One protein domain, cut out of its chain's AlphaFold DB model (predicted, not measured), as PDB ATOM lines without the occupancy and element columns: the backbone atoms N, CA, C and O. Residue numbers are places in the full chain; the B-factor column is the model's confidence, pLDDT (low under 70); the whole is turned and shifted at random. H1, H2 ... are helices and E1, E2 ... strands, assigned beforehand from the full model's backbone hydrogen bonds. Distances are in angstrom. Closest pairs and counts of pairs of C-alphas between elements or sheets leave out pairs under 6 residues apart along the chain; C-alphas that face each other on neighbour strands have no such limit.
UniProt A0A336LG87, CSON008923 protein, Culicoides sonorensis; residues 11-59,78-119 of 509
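Overview. This is residues 11 to 59 and 78 to 119 of the 509 residues of the protein "CSON008923 protein" of Culicoides sonorensis (UniProt A0A336LG87). The long helix H3 makes one side of a loose rod; helix H1 and the hairpin of E1 and E2 lie end to end along its other side, and short H2 bridges H1 and H3 at one end. The 91 printed residues hold E1, E2, H1, H2, H3 in that order, mostly helix, with an antiparallel sheet. The radius of gyration of the C-alphas is 17.6 A; the spans are 64 by 22 by 22 A.

Along the chain. E1, residues 12 to 19, 21.8 A, begins at C-alpha 12 (486.708, 410.620, 386.700). E2 is residues 22 to 26, H1 38 to 54, 25.0 A, and H2 80 to 85. H3, residues 87 to 117, 46.9 A, ends at C-alpha 117 (495.428, 400.146, 409.877).

Arrangement. In the E1 and E2 hairpin, N 17 and O 24 are 2.8 A apart, within hydrogen-bond range. E2 and H3 are near each other, with 5 pairs of C-alphas within 10 A. H1 touches H3 with residues 39 to 46 alone, opposite ways at a shallow tilt of 18 degrees; the closest C-alphas, Leu 39 and Thr 100, are 6.9 A apart. H1 touches H2 with residues 50 to 54 alone, closest at the C-alphas of Asp 54 and Ile 80, 5.3 A. Every O i to N i+4 pair is within hydrogen-bond range in H2, 11 of 13 in H1 and 22 of 27 in H3.

Size, cuts and confidence. The farthest C-alphas, Val 59 and Tyr 119, are 65.2 A apart. Residues 60 to 77 are cut out, a gap of 9.5 A from C-alpha 59 to 78. The E2 to H1 link is long, 11 residues. pLDDT is under 70 in 28 residues, among them 29 to 36 and 78 to 85.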
ATOM      1  N   ILE A  11     483.974 408.227 384.589       74.56
ATOM      2  CA  ILE A  11     484.348 409.464 383.891       74.56
ATOM      3  C   ILE A  11     485.558 410.117 384.568       74.56
ATOM      4  O   ILE A  11     486.422 410.664 383.886       74.56
ATOM      5  N   PHE A  12     485.635 410.035 385.898       79.56
ATOM      6  CA  PHE A  12     486.708 410.620 386.700       79.56
ATOM      7  C   PHE A  12     487.456 409.543 387.488       79.56
ATOM      8  O   PHE A  12     486.843 408.613 388.015       79.56
ATOM      9  N   GLU A  13     488.775 409.696 387.597       80.00
ATOM     10  CA  GLU A  13     489.661 408.836 388.386       80.00
ATOM     11  C   GLU A  13     490.317 409.656 389.504       80.00
ATOM     12  O   GLU A  13     490.892 410.716 389.251       80.00
ATOM     13  N   VAL A  14     490.250 409.157 390.738       81.75
ATOM     14  CA  VAL A  14     490.946 409.708 391.907       81.75
ATOM     15  C   VAL A  14     491.923 408.664 392.422       81.75
ATOM     16  O   VAL A  14     491.535 407.541 392.724       81.75
ATOM     17  N   LYS A  15     493.198 409.024 392.549       78.06
ATOM     18  CA  LYS A  15     494.227 408.130 393.088       78.06
ATOM     19  C   LYS A  15     494.343 408.315 394.588       78.06
ATOM     20  O   LYS A  15     494.536 409.433 395.058       78.06
ATOM     21  N   MET A  16     494.251 407.216 395.325       78.00
ATOM     22  CA  MET A  16     494.503 407.168 396.759       78.00
ATOM     23  C   MET A  16     495.939 406.690 396.992       78.00
ATOM     24  O   MET A  16     496.337 405.626 396.508       78.00
ATOM     25  N   GLY A  17     496.719 407.477 397.727       74.12
ATOM     26  CA  GLY A  17     498.102 407.191 398.098       74.12
ATOM     27  C   GLY A  17     498.336 407.360 399.597       74.12
ATOM     28  O   GLY A  17     497.492 407.893 400.316       74.12
ATOM     29  N   LEU A  18     499.489 406.885 400.061       73.62
ATOM     30  CA  LEU A  18     499.974 407.100 401.421       73.62
ATOM     31  C   LEU A  18     501.294 407.870 401.321       73.62
ATOM     32  O   LEU A  18     502.285 407.319 400.847       73.62
ATOM     33  N   GLU A  19     501.282 409.141 401.714       66.69
ATOM     34  CA  GLU A  19     502.450 410.033 401.732       66.69
ATOM     35  C   GLU A  19     502.594 410.617 403.144       66.69
ATOM     36  O   GLU A  19     501.593 410.983 403.757       66.69
ATOM     37  N   ASP A  20     503.819 410.648 403.678       58.31
ATOM     38  CA  ASP A  20     504.164 411.227 404.989       58.31
ATOM     39  C   ASP A  20     503.179 410.875 406.124       58.31
ATOM     40  O   ASP A  20     502.735 411.727 406.894       58.31
ATOM     41  N   ASN A  21     502.835 409.585 406.227       63.56
ATOM     42  CA  ASN A  21     501.944 409.016 407.246       63.56
ATOM     43  C   ASN A  21     500.479 409.498 407.179       63.56
ATOM     44  O   ASN A  21     499.726 409.343 408.146       63.56
ATOM     45  N   GLN A  22     500.041 410.034 406.037       67.19
ATOM     46  CA  GLN A  22     498.658 410.440 405.793       67.19
ATOM     47  C   GLN A  22     498.103 409.839 404.497       67.19
ATOM     48  O   GLN A  22     498.826 409.538 403.545       67.19
ATOM     49  N   ILE A  23     496.782 409.648 404.469       73.62
ATOM     50  CA  ILE A  23     496.060 409.215 403.269       73.62
ATOM     51  C   ILE A  23     495.842 410.445 402.392       73.62
ATOM     52  O   ILE A  23     495.124 411.365 402.784       73.62
ATOM     53  N   VAL A  24     496.435 410.445 401.202       73.88
ATOM     54  CA  VAL A  24     496.337 411.544 400.240       73.88
ATOM     55  C   VAL A  24     495.497 411.103 399.045       73.88
ATOM     56  O   VAL A  24     495.667 410.004 398.516       73.88
ATOM     57  N   TYR A  25     494.591 411.976 398.604       77.62
ATOM     58  CA  TYR A  25     493.780 411.784 397.403       77.62
ATOM     59  C   TYR A  25     494.234 412.759 396.318       77.62
ATOM     60  O   TYR A  25     494.355 413.958 396.568       77.62
ATOM     61  N   MET A  26     494.460 412.258 395.107       69.50
ATOM     62  CA  MET A  26     494.834 413.059 393.944       69.50
ATOM     63  C   MET A  26     493.828 412.835 392.808       69.50
ATOM     64  O   MET A  26     493.863 411.763 392.196       69.50
ATOM     65  N   PRO A  27     492.959 413.812 392.472       73.25
ATOM     66  CA  PRO A  27     492.709 415.106 393.136       73.25
ATOM     67  C   PRO A  27     492.053 414.974 394.524       73.25
ATOM     68  O   PRO A  27     491.506 413.925 394.862       73.25
ATOM     69  N   THR A  28     492.099 416.032 395.342       75.25
ATOM     70  CA  THR A  28     491.629 415.956 396.735       75.25
ATOM     71  C   THR A  28     490.106 415.835 396.805       75.25
ATOM     72  O   THR A  28     489.378 416.592 396.158       75.25
ATOM     73  N   LEU A  29     489.611 414.917 397.639       69.06
ATOM     74  CA  LEU A  29     488.177 414.768 397.930       69.06
ATOM     75  C   LEU A  29     487.678 415.755 399.004       69.06
ATOM     76  O   LEU A  29     486.474 415.842 399.250       69.06
ATOM     77  N   ASP A  30     488.589 416.507 399.631       69.12
ATOM     78  CA  ASP A  30     488.255 417.496 400.651       69.12
ATOM     79  C   ASP A  30     487.550 418.720 400.063       69.12
ATOM     80  O   ASP A  30     488.053 419.415 399.181       69.12
ATOM     81  N   ILE A  31     486.382 419.007 400.636       60.69
ATOM     82  CA  ILE A  31     485.464 420.080 400.233       60.69
ATOM     83  C   ILE A  31     486.017 421.472 400.613       60.69
ATOM     84  O   ILE A  31     485.529 422.484 400.124       60.69
ATOM     85  N   SER A  32     487.024 421.529 401.489       55.31
ATOM     86  CA  SER A  32     487.635 422.756 402.019       55.31
ATOM     87  C   SER A  32     488.887 423.227 401.267       55.31
ATOM     88  O   SER A  32     489.363 424.331 401.534       55.31
ATOM     89  N   SER A  33     489.440 422.415 400.360       55.09
ATOM     90  CA  SER A  33     490.693 422.720 399.654       55.09
ATOM     91  C   SER A  33     490.408 423.318 398.272       55.09
ATOM     92  O   SER A  33     489.930 422.628 397.373       55.09
ATOM     93  N   ASN A  34     490.703 424.610 398.097       56.03
ATOM     94  CA  ASN A  34     490.240 425.386 396.937       56.03
ATOM     95  C   ASN A  34     491.027 425.165 395.634       56.03
ATOM     96  O   ASN A  34     490.475 425.412 394.573       56.03
ATOM     97  N   GLU A  35     492.283 424.714 395.669       56.19
ATOM     98  CA  GLU A  35     493.134 424.777 394.462       56.19
ATOM     99  C   GLU A  35     493.326 423.436 393.726       56.19
ATOM    100  O   GLU A  35     493.837 423.431 392.610       56.19
ATOM    101  N   LYS A  36     492.941 422.288 394.312       63.81
ATOM    102  CA  LYS A  36     493.142 420.945 393.708       63.81
ATOM    103  C   LYS A  36     492.037 419.925 394.024       63.81
ATOM    104  O   LYS A  36     492.283 418.716 393.974       63.81
ATOM    105  N   SER A  37     490.838 420.387 394.381       76.88
ATOM    106  CA  SER A  37     489.730 419.483 394.697       76.88
ATOM    107  C   SER A  37     488.994 419.006 393.450       76.88
ATOM    108  O   SER A  37     488.899 419.709 392.445       76.88
ATOM    109  N   LEU A  38     488.426 417.799 393.529       78.69
ATOM    110  CA  LEU A  38     487.530 417.280 392.489       78.69
ATOM    111  C   LEU A  38     486.325 418.213 392.267       78.69
ATOM    112  O   LEU A  38     485.823 418.332 391.154       78.69
ATOM    113  N   LEU A  39     485.884 418.900 393.327       78.75
ATOM    114  CA  LEU A  39     484.812 419.890 393.262       78.75
ATOM    115  C   LEU A  39     485.219 421.136 392.481       78.75
ATOM    116  O   LEU A  39     484.447 421.546 391.625       78.75
ATOM    117  N   ALA A  40     486.415 421.681 392.720       80.44
ATOM    118  CA  ALA A  40     486.930 422.811 391.946       80.44
ATOM    119  C   ALA A  40     487.046 422.452 390.457       80.44
ATOM    120  O   ALA A  40     486.558 423.193 389.619       80.44
ATOM    121  N   LEU A  41     487.554 421.256 390.128       82.62
ATOM    122  CA  LEU A  41     487.620 420.782 388.738       82.62
ATOM    123  C   LEU A  41     486.240 420.700 388.069       82.62
ATOM    124  O   LEU A  41     486.096 421.037 386.898       82.62
ATOM    125  N   ILE A  42     485.219 420.233 388.790       82.31
ATOM    126  CA  ILE A  42     483.850 420.156 388.259       82.31
ATOM    127  C   ILE A  42     483.218 421.551 388.164       82.31
ATOM    128  O   ILE A  42     482.491 421.818 387.210       82.31
ATOM    129  N   GLU A  43     483.498 422.446 389.112       82.62
ATOM    130  CA  GLU A  43     483.074 423.848 389.058       82.62
ATOM    131  C   GLU A  43     483.704 424.579 387.864       82.62
ATOM    132  O   GLU A  43     482.967 425.222 387.118       82.62
ATOM    133  N   ASP A  44     485.003 424.398 387.623       83.44
ATOM    134  CA  ASP A  44     485.735 424.955 386.480       83.44
ATOM    135  C   ASP A  44     485.175 424.428 385.154       83.44
ATOM    136  O   ASP A  44     484.847 425.212 384.272       83.44
ATOM    137  N   LEU A  45     484.932 423.115 385.034       84.06
ATOM    138  CA  LEU A  45     484.298 422.540 383.839       84.06
ATOM    139  C   LEU A  45     482.903 423.122 383.581       84.06
ATOM    140  O   LEU A  45     482.516 423.337 382.432       84.06
ATOM    141  N   ILE A  46     482.124 423.363 384.637       83.00
ATOM    142  CA  ILE A  46     480.816 424.008 384.510       83.00
ATOM    143  C   ILE A  46     480.993 425.455 384.037       83.00
ATOM    144  O   ILE A  46     480.253 425.881 383.152       83.00
ATOM    145  N   ILE A  47     481.953 426.199 384.595       83.00
ATOM    146  CA  ILE A  47     482.269 427.577 384.189       83.00
ATOM    147  C   ILE A  47     482.683 427.617 382.715       83.00
ATOM    148  O   ILE A  47     482.072 428.372 381.963       83.00
ATOM    149  N   ASP A  48     483.592 426.745 382.278       83.19
ATOM    150  CA  ASP A  48     484.024 426.630 380.882       83.19
ATOM    151  C   ASP A  48     482.829 426.398 379.938       83.19
ATOM    152  O   ASP A  48     482.731 427.017 378.878       83.19
ATOM    153  N   ILE A  49     481.869 425.547 380.324       81.88
ATOM    154  CA  ILE A  49     480.640 425.313 379.541       81.88
ATOM    155  C   ILE A  49     479.794 426.592 379.432       81.88
ATOM    156  O   ILE A  49     479.224 426.866 378.370       81.88
ATOM    157  N   TYR A  50     479.702 427.390 380.501       78.19
ATOM    158  CA  TYR A  50     479.034 428.693 380.442       78.19
ATOM    159  C   TYR A  50     479.812 429.696 379.582       78.19
ATOM    160  O   TYR A  50     479.183 430.447 378.839       78.19
ATOM    161  N   GLU A  51     481.140 429.710 379.626       79.25
ATOM    162  CA  GLU A  51     481.963 430.601 378.798       79.25
ATOM    163  C   GLU A  51     481.850 430.262 377.307       79.25
ATOM    164  O   GLU A  51     481.680 431.161 376.484       79.25
ATOM    165  N   MET A  52     481.782 428.974 376.947       78.06
ATOM    166  CA  MET A  52     481.502 428.556 375.565       78.06
ATOM    167  C   MET A  52     480.183 429.129 375.031       78.06
ATOM    168  O   MET A  52     480.049 429.354 373.830       78.06
ATOM    169  N   SER A  53     479.198 429.365 375.903       71.75
ATOM    170  CA  SER A  53     477.915 429.953 375.507       71.75
ATOM    171  C   SER A  53     477.974 431.457 375.229       71.75
ATOM    172  O   SER A  53     477.088 431.982 374.546       71.75
ATOM    173  N   ASP A  54     479.004 432.142 375.735       70.81
ATOM    174  CA  ASP A  54     479.252 433.555 375.450       70.81
ATOM    175  C   ASP A  54     479.804 433.742 374.033       70.81
ATOM    176  O   ASP A  54     479.433 434.671 373.327       70.81
ATOM    177  N   GLU A  55     480.592 432.785 373.547       72.12
ATOM    178  CA  GLU A  55     481.150 432.802 372.188       72.12
ATOM    179  C   GLU A  55     480.108 432.480 371.093       72.12
ATOM    180  O   GLU A  55     480.372 432.607 369.892       72.12
ATOM    181  N   ILE A  56     478.890 432.070 371.476       74.50
ATOM    182  CA  ILE A  56     477.798 431.785 370.537       74.50
ATOM    183  C   ILE A  56     476.947 433.042 370.343       74.50
ATOM    184  O   ILE A  56     476.024 433.343 371.108       74.50
ATOM    185  N   TYR A  57     477.209 433.752 369.246       67.31
ATOM    186  CA  TYR A  57     476.403 434.897 368.835       67.31
ATOM    187  C   TYR A  57     475.033 434.471 368.301       67.31
ATOM    188  O   TYR A  57     474.897 433.598 367.440       67.31
ATOM    189  N   LYS A  58     473.990 435.151 368.774       64.12
ATOM    190  CA  LYS A  58     472.623 434.980 368.285       64.12
ATOM    191  C   LYS A  58     472.519 435.504 366.850       64.12
ATOM    192  O   LYS A  58     472.740 436.686 366.588       64.12
ATOM    193  N   VAL A  59     472.140 434.638 365.912       64.81
ATOM    194  CA  VAL A  59     471.808 435.059 364.544       64.81
ATOM    195  C   VAL A  59     470.450 435.764 364.594       64.81
ATOM    196  O   VAL A  59     469.419 435.122 364.789       64.81
ATOM    197  N   THR A  78     474.396 437.544 373.450       60.94
ATOM    198  CA  THR A  78     474.910 436.174 373.464       60.94
ATOM    199  C   THR A  78     473.977 435.302 374.307       60.94
ATOM    200  O   THR A  78     473.166 435.791 375.106       60.94
ATOM    201  N   TYR A  79     474.020 433.981 374.113       66.88
ATOM    202  CA  TYR A  79     473.103 433.060 374.803       66.88
ATOM    203  C   TYR A  79     473.295 433.038 376.332       66.88
ATOM    204  O   TYR A  79     472.401 432.585 377.055       66.88
ATOM    205  N   ILE A  80     474.394 433.608 376.835       65.50
ATOM    206  CA  ILE A  80     474.746 433.672 378.254       65.50
ATOM    207  C   ILE A  80     473.686 434.357 379.126       65.50
ATOM    208  O   ILE A  80     473.421 433.903 380.239       65.50
ATOM    209  N   HIS A  81     473.025 435.411 378.630       63.94
ATOM    210  CA  HIS A  81     472.002 436.109 379.413       63.94
ATOM    211  C   HIS A  81     470.766 435.218 379.617       63.94
ATOM    212  O   HIS A  81     470.158 435.241 380.684       63.94
ATOM    213  N   ARG A  82     470.418 434.360 378.644       65.38
ATOM    214  CA  ARG A  82     469.321 433.387 378.798       65.38
ATOM    215  C   ARG A  82     469.679 432.302 379.801       65.38
ATOM    216  O   ARG A  82     468.897 432.044 380.706       65.38
ATOM    217  N   LEU A  83     470.878 431.740 379.673       66.06
ATOM    218  CA  LEU A  83     471.355 430.660 380.536       66.06
ATOM    219  C   LEU A  83     471.465 431.084 382.006       66.06
ATOM    220  O   LEU A  83     471.199 430.277 382.889       66.06
ATOM    221  N   LYS A  84     471.809 432.352 382.275       66.69
ATOM    222  CA  LYS A  84     471.829 432.922 383.634       66.69
ATOM    223  C   LYS A  84     470.444 433.262 384.194       66.69
ATOM    224  O   LYS A  84     470.322 433.438 385.397       66.69
ATOM    225  N   THR A  85     469.419 433.393 383.348       65.69
ATOM    226  CA  THR A  85     468.056 433.772 383.777       65.69
ATOM    227  C   THR A  85     467.141 432.552 383.934       65.69
ATOM    228  O   THR A  85     466.047 432.648 384.489       65.69
ATOM    229  N   GLU A  86     467.561 431.397 383.421       77.31
ATOM    230  CA  GLU A  86     466.765 430.179 383.393       77.31
ATOM    231  C   GLU A  86     467.025 429.331 384.645       77.31
ATOM    232  O   GLU A  86     468.022 428.613 384.747       77.31
ATOM    233  N   ASN A  87     466.092 429.401 385.602       76.38
ATOM    234  CA  ASN A  87     466.183 428.695 386.886       76.38
ATOM    235  C   ASN A  87     466.409 427.180 386.736       76.38
ATOM    236  O   ASN A  87     466.999 426.562 387.616       76.38
ATOM    237  N   GLU A  88     465.947 426.558 385.646       78.88
ATOM    238  CA  GLU A  88     466.144 425.123 385.407       78.88
ATOM    239  C   GLU A  88     467.629 424.759 385.267       78.88
ATOM    240  O   GLU A  88     468.064 423.731 385.781       78.88
ATOM    241  N   ILE A  89     468.428 425.619 384.631       78.50
ATOM    242  CA  ILE A  89     469.858 425.384 384.396       78.50
ATOM    243  C   ILE A  89     470.659 425.628 385.674       78.50
ATOM    244  O   ILE A  89     471.561 424.854 385.997       78.50
ATOM    245  N   GLU A  90     470.291 426.651 386.442       77.94
ATOM    246  CA  GLU A  90     470.873 426.891 387.762       77.94
ATOM    247  C   GLU A  90     470.552 425.748 388.741       77.94
ATOM    248  O   GLU A  90     471.433 425.298 389.477       77.94
ATOM    249  N   ASN A  91     469.335 425.196 388.690       82.44
ATOM    250  CA  ASN A  91     468.967 424.002 389.451       82.44
ATOM    251  C   ASN A  91     469.794 422.782 389.021       82.44
ATOM    252  O   ASN A  91     470.362 422.116 389.880       82.44
ATOM    253  N   MET A  92     469.961 422.538 387.714       82.56
ATOM    254  CA  MET A  92     470.805 421.442 387.214       82.56
ATOM    255  C   MET A  92     472.271 421.584 387.650       82.56
ATOM    256  O   MET A  92     472.895 420.596 388.042       82.56
ATOM    257  N   LYS A  93     472.826 422.804 387.636       82.00
ATOM    258  CA  LYS A  93     474.166 423.088 388.173       82.00
ATOM    259  C   LYS A  93     474.249 422.732 389.658       82.00
ATOM    260  O   LYS A  93     475.173 422.031 390.073       82.00
ATOM    261  N   ASN A  94     473.294 423.209 390.453       83.06
ATOM    262  CA  ASN A  94     473.259 422.944 391.888       83.06
ATOM    263  C   ASN A  94     473.119 421.443 392.180       83.06
ATOM    264  O   ASN A  94     473.825 420.932 393.048       83.06
ATOM    265  N   ASP A  95     472.306 420.721 391.410       85.06
ATOM    266  CA  ASP A  95     472.139 419.272 391.533       85.06
ATOM    267  C   ASP A  95     473.446 418.517 391.249       85.06
ATOM    268  O   ASP A  95     473.802 417.597 391.990       85.06
ATOM    269  N   ILE A  96     474.209 418.916 390.224       83.44
ATOM    270  CA  ILE A  96     475.527 418.326 389.922       83.44
ATOM    271  C   ILE A  96     476.501 418.563 391.082       83.44
ATOM    272  O   ILE A  96     477.162 417.623 391.534       83.44
ATOM    273  N   LEU A  97     476.570 419.787 391.610       83.12
ATOM    274  CA  LEU A  97     477.478 420.127 392.711       83.12
ATOM    275  C   LEU A  97     477.100 419.419 394.019       83.12
ATOM    276  O   LEU A  97     477.978 418.927 394.731       83.12
ATOM    277  N   VAL A  98     475.807 419.322 394.336       84.81
ATOM    278  CA  VAL A  98     475.311 418.600 395.519       84.81
ATOM    279  C   VAL A  98     475.603 417.107 395.400       84.81
ATOM    280  O   VAL A  98     476.140 416.521 396.343       84.81
ATOM    281  N   ASN A  99     475.331 416.501 394.241       84.12
ATOM    282  CA  ASN A  99     475.632 415.091 393.998       84.12
ATOM    283  C   ASN A  99     477.134 414.809 394.089       84.12
ATOM    284  O   ASN A  99     477.529 413.846 394.741       84.12
ATOM    285  N   THR A 100     477.971 415.684 393.529       82.19
ATOM    286  CA  THR A 100     479.434 415.571 393.618       82.19
ATOM    287  C   THR A 100     479.903 415.635 395.072       82.19
ATOM    288  O   THR A 100     480.667 414.775 395.513       82.19
ATOM    289  N   LYS A 101     479.394 416.592 395.863       82.88
ATOM    290  CA  LYS A 101     479.695 416.705 397.303       82.88
ATOM    291  C   LYS A 101     479.259 415.463 398.075       82.88
ATOM    292  O   LYS A 101     479.980 415.018 398.966       82.88
ATOM    293  N   GLN A 102     478.093 414.905 397.756       83.94
ATOM    294  CA  GLN A 102     477.590 413.703 398.409       83.94
ATOM    295  C   GLN A 102     478.448 412.479 398.072       83.94
ATOM    296  O   GLN A 102     478.828 411.748 398.980       83.94
ATOM    297  N   THR A 103     478.820 412.291 396.805       82.31
ATOM    298  CA  THR A 103     479.702 411.193 396.388       82.31
ATOM    299  C   THR A 103     481.102 411.317 396.997       82.31
ATOM    300  O   THR A 103     481.653 410.312 397.434       82.31
ATOM    301  N   CYS A 104     481.653 412.532 397.126       79.62
ATOM    302  CA  CYS A 104     482.926 412.746 397.830       79.62
ATOM    303  C   CYS A 104     482.836 412.347 399.312       79.62
ATOM    304  O   CYS A 104     483.743 411.700 399.829       79.62
ATOM    305  N   LYS A 105     481.729 412.679 399.995       81.75
ATOM    306  CA  LYS A 105     481.497 412.262 401.389       81.75
ATOM    307  C   LYS A 105     481.353 410.749 401.524       81.75
ATOM    308  O   LYS A 105     481.966 410.174 402.411       81.75
ATOM    309  N   GLU A 106     480.596 410.114 400.632       82.38
ATOM    310  CA  GLU A 106     480.436 408.654 400.606       82.38
ATOM    311  C   GLU A 106     481.776 407.941 400.395       82.38
ATOM    312  O   GLU A 106     482.061 406.958 401.077       82.38
ATOM    313  N   ALA A 107     482.627 408.472 399.512       79.00
ATOM    314  CA  ALA A 107     483.977 407.963 399.314       79.00
ATOM    315  C   ALA A 107     484.832 408.117 400.585       79.00
ATOM    316  O   ALA A 107     485.418 407.143 401.050       79.00
ATOM    317  N   LEU A 108     484.853 409.303 401.203       78.50
ATOM    318  CA  LEU A 108     485.592 409.536 402.451       78.50
ATOM    319  C   LEU A 108     485.099 408.644 403.601       78.50
ATOM    320  O   LEU A 108     485.914 408.099 404.343       78.50
ATOM    321  N   ASP A 109     483.785 408.456 403.742       80.25
ATOM    322  CA  ASP A 109     483.196 407.593 404.769       80.25
ATOM    323  C   ASP A 109     483.552 406.117 404.561       80.25
ATOM    324  O   ASP A 109     483.832 405.414 405.533       80.25
ATOM    325  N   TYR A 110     483.614 405.658 403.310       77.94
ATOM    326  CA  TYR A 110     484.086 404.315 402.979       77.94
ATOM    327  C   TYR A 110     485.556 404.125 403.383       77.94
ATOM    328  O   TYR A 110     485.908 403.143 404.041       77.94
ATOM    329  N   PHE A 111     486.417 405.104 403.082       74.12
ATOM    330  CA  PHE A 111     487.843 405.002 403.399       74.12
ATOM    331  C   PHE A 111     488.169 405.130 404.890       74.12
ATOM    332  O   PHE A 111     489.237 404.678 405.311       74.12
ATOM    333  N   LYS A 112     487.235 405.619 405.722       75.38
ATOM    334  CA  LYS A 112     487.408 405.601 407.183       75.38
ATOM    335  C   LYS A 112     487.637 404.199 407.737       75.38
ATOM    336  O   LYS A 112     488.328 404.051 408.741       75.38
ATOM    337  N   MET A 113     487.116 403.164 407.076       72.94
ATOM    338  CA  MET A 113     487.342 401.775 407.477       72.94
ATOM    339  C   MET A 113     488.823 401.372 407.434       72.94
ATOM    340  O   MET A 113     489.223 400.482 408.182       72.94
ATOM    341  N   TYR A 114     489.648 402.035 406.614       73.19
ATOM    342  CA  TYR A 114     491.087 401.773 406.534       73.19
ATOM    343  C   TYR A 114     491.898 402.504 407.605       73.19
ATOM    344  O   TYR A 114     493.035 402.107 407.851       73.19
ATOM    345  N   HIS A 115     491.315 403.465 408.339       69.38
ATOM    346  CA  HIS A 115     491.973 404.050 409.513       69.38
ATOM    347  C   HIS A 115     492.261 403.018 410.610       69.38
ATOM    348  O   HIS A 115     493.128 403.256 411.446       69.38
ATOM    349  N   LYS A 116     491.620 401.841 410.590       71.44
ATOM    350  CA  LYS A 116     491.977 400.730 411.485       71.44
ATOM    351  C   LYS A 116     493.427 400.265 411.320       71.44
ATOM    352  O   LYS A 116     493.979 399.705 412.253       71.44
ATOM    353  N   TYR A 117     494.035 400.491 410.154       69.88
ATOM    354  CA  TYR A 117     495.428 400.146 409.877       69.88
ATOM    355  C   TYR A 117     496.403 401.279 410.226       69.88
ATOM    356  O   TYR A 117     497.595 401.130 409.976       69.88
ATOM    357  N   SER A 118     495.931 402.393 410.812       67.81
ATOM    358  CA  SER A 118     496.768 403.587 411.005       67.81
ATOM    359  C   SER A 118     497.993 403.351 411.881       67.81
ATOM    360  O   SER A 118     499.032 403.945 411.614       67.81
ATOM    361  N   TYR A 119     497.921 402.418 412.835       69.19
ATOM    362  CA  TYR A 119     499.066 402.002 413.657       69.19
ATOM    363  C   TYR A 119     500.269 401.545 412.808       69.19
ATOM    364  O   TYR A 119     501.418 401.770 413.162       69.19
TER     365      TYR A 119